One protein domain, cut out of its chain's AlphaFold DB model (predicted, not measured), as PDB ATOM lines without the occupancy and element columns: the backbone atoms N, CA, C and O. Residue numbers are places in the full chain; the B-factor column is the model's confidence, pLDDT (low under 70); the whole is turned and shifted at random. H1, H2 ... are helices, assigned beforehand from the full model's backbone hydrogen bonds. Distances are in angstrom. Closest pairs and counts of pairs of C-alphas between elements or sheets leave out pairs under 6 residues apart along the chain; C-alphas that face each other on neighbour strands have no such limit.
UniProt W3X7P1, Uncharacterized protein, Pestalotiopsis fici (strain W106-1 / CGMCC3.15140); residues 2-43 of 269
ATOM      1  N   VAL A   2     -34.621 -16.599 -50.012       91.44
ATOM      2  CA  VAL A   2     -35.996 -16.217 -49.595       91.44
ATOM      3  C   VAL A   2     -36.001 -15.116 -48.526       91.44
ATOM      4  O   VAL A   2     -36.658 -14.099 -48.702       91.44
ATOM      5  N   ILE A   3     -35.216 -15.281 -47.455       89.19
ATOM      6  CA  ILE A   3     -35.149 -14.319 -46.339       89.19
ATOM      7  C   ILE A   3     -34.667 -12.942 -46.817       89.19
ATOM      8  O   ILE A   3     -35.323 -11.936 -46.578       89.19
ATOM      9  N   THR A   4     -33.547 -12.910 -47.543       89.56
ATOM     10  CA  THR A   4     -32.958 -11.682 -48.097       89.56
ATOM     11  C   THR A   4     -33.870 -11.017 -49.130       89.56
ATOM     12  O   THR A   4     -33.945  -9.796 -49.180       89.56
ATOM     13  N   GLY A   5     -34.596 -11.810 -49.926       93.19
ATOM     14  CA  GLY A   5     -35.578 -11.314 -50.887       93.19
ATOM     15  C   GLY A   5     -36.769 -10.643 -50.205       93.19
ATOM     16  O   GLY A   5     -37.077  -9.503 -50.530       93.19
ATOM     17  N   LEU A   6     -37.384 -11.303 -49.216       93.94
ATOM     18  CA  LEU A   6     -38.494 -10.732 -48.441       93.94
ATOM     19  C   LEU A   6     -38.076  -9.448 -47.715       93.94
ATOM     20  O   LEU A   6     -38.774  -8.438 -47.798       93.94
ATOM     21  N   TRP A   7     -36.911  -9.475 -47.062       93.12
ATOM     22  CA  TRP A   7     -36.322  -8.308 -46.408       93.12
ATOM     23  C   TRP A   7     -36.149  -7.142 -47.392       93.12
ATOM     24  O   TRP A   7     -36.676  -6.054 -47.156       93.12
ATOM     25  N   GLY A   8     -35.512  -7.387 -48.542       92.12
ATOM     26  CA  GLY A   8     -35.286  -6.364 -49.562       92.12
ATOM     27  C   GLY A   8     -36.590  -5.808 -50.130       92.12
ATOM     28  O   GLY A   8     -36.720  -4.594 -50.282       92.12
ATOM     29  N   THR A   9     -37.590  -6.660 -50.382       94.19
ATOM     30  CA  THR A   9     -38.907  -6.204 -50.856       94.19
ATOM     31  C   THR A   9     -39.637  -5.342 -49.828       94.19
ATOM     32  O   THR A   9     -40.243  -4.346 -50.214       94.19
ATOM     33  N   ALA A  10     -39.540  -5.665 -48.535       92.38
ATOM     34  CA  ALA A  10     -40.181  -4.889 -47.476       92.38
ATOM     35  C   ALA A  10     -39.576  -3.481 -47.362       92.38
ATOM     36  O   ALA A  10     -40.310  -2.492 -47.390       92.38
ATOM     37  N   TYR A  11     -38.244  -3.376 -47.312       91.19
ATOM     38  CA  TYR A  11     -37.560  -2.080 -47.264       91.19
ATOM     39  C   TYR A  11     -37.700  -1.285 -48.564       91.19
ATOM     40  O   TYR A  11     -37.887  -0.071 -48.511       91.19
ATOM     41  N   SER A  12     -37.711  -1.952 -49.721       92.50
ATOM     42  CA  SER A  12     -37.969  -1.289 -51.007       92.50
ATOM     43  C   SER A  12     -39.378  -0.706 -51.064       92.50
ATOM     44  O   SER A  12     -39.549   0.433 -51.481       92.50
ATOM     45  N   PHE A  13     -40.393  -1.447 -50.608       91.81
ATOM     46  CA  PHE A  13     -41.767  -0.947 -50.569       91.81
ATOM     47  C   PHE A  13     -41.897   0.287 -49.665       91.81
ATOM     48  O   PHE A  13     -42.496   1.278 -50.077       91.81
ATOM     49  N   MET A  14     -41.273   0.262 -48.482       89.31
ATOM     50  CA  MET A  14     -41.221   1.419 -47.577       89.31
ATOM     51  C   MET A  14     -40.474   2.617 -48.181       89.31
ATOM     52  O   MET A  14     -40.850   3.757 -47.927       89.31
ATOM     53  N   ALA A  15     -39.432   2.378 -48.980       87.69
ATOM     54  CA  ALA A  15     -38.695   3.439 -49.663       87.69
ATOM     55  C   ALA A  15     -39.492   4.058 -50.827       87.69
ATOM     56  O   ALA A  15     -39.428   5.267 -51.033       87.69
ATOM     57  N   PHE A  16     -40.258   3.254 -51.576       89.56
ATOM     58  CA  PHE A  16     -41.087   3.744 -52.685       89.56
ATOM     59  C   PHE A  16     -42.353   4.471 -52.219       89.56
ATOM     60  O   PHE A  16     -42.761   5.443 -52.854       89.56
ATOM     61  N   PHE A  17     -42.971   4.015 -51.127       89.00
ATOM     62  CA  PHE A  17     -44.202   4.590 -50.579       89.00
ATOM     63  C   PHE A  17     -43.994   5.071 -49.132       89.00
ATOM     64  O   PHE A  17     -44.511   4.453 -48.201       89.00
ATOM     65  N   PRO A  18     -43.255   6.178 -48.923       85.19
ATOM     66  CA  PRO A  18     -42.938   6.682 -47.584       85.19
ATOM     67  C   PRO A  18     -44.135   7.329 -46.856       85.19
ATOM     68  O   PRO A  18     -44.104   7.498 -45.637       85.19
ATOM     69  N   CYS A  19     -45.199   7.694 -47.580       87.62
ATOM     70  CA  CYS A  19     -46.412   8.306 -47.027       87.62
ATOM     71  C   CYS A  19     -47.680   7.795 -47.721       87.62
ATOM     72  O   CYS A  19     -47.669   7.514 -48.925       87.62
ATOM     73  N   PHE A  20     -48.797   7.772 -46.986       85.25
ATOM     74  CA  PHE A  20     -50.139   7.562 -47.536       85.25
ATOM     75  C   PHE A  20     -51.031   8.788 -47.266       85.25
ATOM     76  O   PHE A  20     -51.312   9.076 -46.101       85.25
ATOM     77  N   PRO A  21     -51.517   9.497 -48.308       86.75
ATOM     78  CA  PRO A  21     -51.233   9.332 -49.742       86.75
ATOM     79  C   PRO A  21     -49.794   9.754 -50.130       86.75
ATOM     80  O   PRO A  21     -49.245  10.657 -49.500       86.75
ATOM     81  N   PRO A  22     -49.191   9.199 -51.207       82.06
ATOM     82  CA  PRO A  22     -47.818   9.538 -51.620       82.06
ATOM     83  C   PRO A  22     -47.603  11.019 -51.956       82.06
ATOM     84  O   PRO A  22     -46.489  11.526 -51.868       82.06
ATOM     85  N   SER A  23     -48.670  11.737 -52.319       82.00
ATOM     86  CA  SER A  23     -48.627  13.181 -52.563       82.00
ATOM     87  C   SER A  23     -48.235  13.987 -51.324       82.00
ATOM     88  O   SER A  23     -47.680  15.069 -51.472       82.00
ATOM     89  N   ALA A  24     -48.503  13.469 -50.121       79.25
ATOM     90  CA  ALA A  24     -48.167  14.140 -48.866       79.25
ATOM     91  C   ALA A  24     -46.652  14.204 -48.608       79.25
ATOM     92  O   ALA A  24     -46.208  15.063 -47.863       79.25
ATOM     93  N   TYR A  25     -45.850  13.347 -49.250       79.19
ATOM     94  CA  TYR A  25     -44.391  13.397 -49.119       79.19
ATOM     95  C   TYR A  25     -43.778  14.632 -49.805       79.19
ATOM     96  O   TYR A  25     -42.777  15.170 -49.346       79.19
ATOM     97  N   TRP A  26     -44.377  15.083 -50.912       79.69
ATOM     98  CA  TRP A  26     -43.841  16.172 -51.741       79.69
ATOM     99  C   TRP A  26     -44.468  17.536 -51.437       79.69
ATOM    100  O   TRP A  26     -43.916  18.568 -51.813       79.69
ATOM    101  N   ASP A  27     -45.632  17.553 -50.790       76.69
ATOM    102  CA  ASP A  27     -46.357  18.771 -50.443       76.69
ATOM    103  C   ASP A  27     -45.933  19.222 -49.039       76.69
ATOM    104  O   ASP A  27     -46.461  18.748 -48.039       76.69
ATOM    105  N   LEU A  28     -44.955  20.134 -48.959       65.88
ATOM    106  CA  LEU A  28     -44.466  20.699 -47.689       65.88
ATOM    107  C   LEU A  28     -45.482  21.632 -47.000       65.88
ATOM    108  O   LEU A  28     -45.165  22.268 -45.992       65.88
ATOM    109  N   SER A  29     -46.697  21.754 -47.536       70.06
ATOM    110  CA  SER A  29     -47.781  22.475 -46.878       70.06
ATOM    111  C   SER A  29     -48.251  21.659 -45.670       70.06
ATOM    112  O   SER A  29     -48.855  20.602 -45.835       70.06
ATOM    113  N   PHE A  30     -48.010  22.165 -44.457       57.59
ATOM    114  CA  PHE A  30     -48.355  21.571 -43.147       57.59
ATOM    115  C   PHE A  30     -49.856  21.263 -42.911       57.59
ATOM    116  O   PHE A  30     -50.252  20.977 -41.786       57.59
ATOM    117  N   ASP A  31     -50.697  21.340 -43.941       55.72
ATOM    118  CA  ASP A  31     -52.162  21.393 -43.856       55.72
ATOM    119  C   ASP A  31     -52.852  20.080 -44.281       55.72
ATOM    120  O   ASP A  31     -54.078  19.995 -44.332       55.72
ATOM    121  N   LYS A  32     -52.089  19.026 -44.609       56.88
ATOM    122  CA  LYS A  32     -52.640  17.702 -44.947       56.88
ATOM    123  C   LYS A  32     -52.208  16.656 -43.927       56.88
ATOM    124  O   LYS A  32     -51.024  16.366 -43.793       56.88
ATOM    125  N   GLU A  33     -53.191  16.040 -43.270       65.38
ATOM    126  CA  GLU A  33     -53.048  14.881 -42.375       65.38
ATOM    127  C   GLU A  33     -52.646  13.612 -43.162       65.38
ATOM    128  O   GLU A  33     -53.418  12.668 -43.323       65.38
ATOM    129  N   GLY A  34     -51.441  13.607 -43.735       68.50
ATOM    130  CA  GLY A  34     -50.847  12.432 -44.368       68.50
ATOM    131  C   GLY A  34     -50.143  11.560 -43.335       68.50
ATOM    132  O   GLY A  34     -49.350  12.056 -42.536       68.50
ATOM    133  N   LEU A  35     -50.399  10.250 -43.357       79.88
ATOM    134  CA  LEU A  35     -49.726   9.309 -42.463       79.88
ATOM    135  C   LEU A  35     -48.392   8.906 -43.107       79.88
ATOM    136  O   LEU A  35     -48.331   8.039 -43.983       79.88
ATOM    137  N   CYS A  36     -47.334   9.622 -42.733       83.44
ATOM    138  CA  CYS A  36     -45.964   9.379 -43.169       83.44
ATOM    139  C   CYS A  36     -45.223   8.522 -42.147       83.44
ATOM    140  O   CYS A  36     -45.307   8.780 -40.949       83.44
ATOM    141  N   TYR A  37     -44.502   7.507 -42.614       85.25
ATOM    142  CA  TYR A  37     -43.836   6.541 -41.746       85.25
ATOM    143  C   TYR A  37     -42.498   6.102 -42.341       85.25
ATOM    144  O   TYR A  37     -42.203   6.316 -43.520       85.25
ATOM    145  N   GLY A  38     -41.663   5.469 -41.523       85.56
ATOM    146  CA  GLY A  38     -40.399   4.913 -41.987       85.56
ATOM    147  C   GLY A  38     -39.439   5.985 -42.504       85.56
ATOM    148  O   GLY A  38     -39.069   6.904 -41.778       85.56
ATOM    149  N   TYR A  39     -39.057   5.884 -43.781       82.75
ATOM    150  CA  TYR A  39     -38.187   6.865 -44.444       82.75
ATOM    151  C   TYR A  39     -38.858   8.226 -44.690       82.75
ATOM    152  O   TYR A  39     -38.158   9.196 -44.967       82.75
ATOM    153  N   GLY A  40     -40.191   8.304 -44.610       79.50
ATOM    154  CA  GLY A  40     -40.951   9.550 -44.745       79.50
ATOM    155  C   GLY A  40     -41.352  10.198 -43.430       79.50
ATOM    156  O   GLY A  40     -42.014  11.231 -43.466       79.50
ATOM    157  N   ALA A  41     -41.029   9.591 -42.284       81.12
ATOM    158  CA  ALA A  41     -41.474  10.090 -40.990       81.12
ATOM    159  C   ALA A  41     -40.989  11.533 -40.759       81.12
ATOM    160  O   ALA A  41     -39.808  11.836 -40.923       81.12
ATOM    161  N   LEU A  42     -41.906  12.422 -40.359       73.69
ATOM    162  CA  LEU A  42     -41.570  13.812 -40.024       73.69
ATOM    163  C   LEU A  42     -40.839  13.920 -38.680       73.69
ATOM    164  O   LEU A  42     -40.203  14.934 -38.392       73.69
ATOM    165  N   THR A  43     -40.945  12.889 -37.842       77.44
ATOM    166  CA  THR A  43     -40.256  12.820 -36.560       77.44
ATOM    167  C   THR A  43     -38.847  12.242 -36.755       77.44
ATOM    168  O   THR A  43     -38.680  11.167 -37.339       77.44
TER     169      THR A  43
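Overview. This is residues 2 to 43 of the 269 residues of an uncharacterized protein of Pestalotiopsis fici (strain W106-1 / CGMCC3.15140) (UniProt W3X7P1). A single long helix, H1, runs out like a handle from a small, loosely looped head, in which the chain folds back on itself past the short helix H2. Residues 2 to 10 of H1 stick out at one end of the rod, and residues 26 to 31 stick out from the head. The printed part has 42 residues with two named helices, H1 then H2 along the chain, and no named strand. The class is all helix, though under half of the residues, 19 of the 42, are in named elements. The whole is loose, with a radius of gyration of the C-alphas of 12.2 A and spans of 41 by 18 by 12 A.

Along the chain. H1 is residues 2 to 16, 20.8 A from C-alpha 2 at (-35.996, -16.217, -49.595) to C-alpha 16 at (-41.087, 3.744, -52.685). H2 is residues 23 to 26, ending with C-alpha 26 at (-43.841, 16.172, -51.741). Residues 27 to 43 hold no named element.

Arrangement. H1 and H2 are joined by a short link of 6 residues and are apart. Residues 19 to 20, within that link, pair antiparallel with residues 35 to 36. In H1 every O i to N i+4 pair is within hydrogen-bond range; H2 is too short for such a pair, and its 1 pair of O i and N i+3 is within range.

Size, cuts and confidence. The two C-alphas farthest apart, those of Val 2 and Asp 31, are 41.3 A apart. The C-alphas of Val 2 and Thr 43 are 32.1 A apart. The printed part has no cut. Its mean pLDDT is 82.2; residue 28 and residues 30 to 34 are under 70.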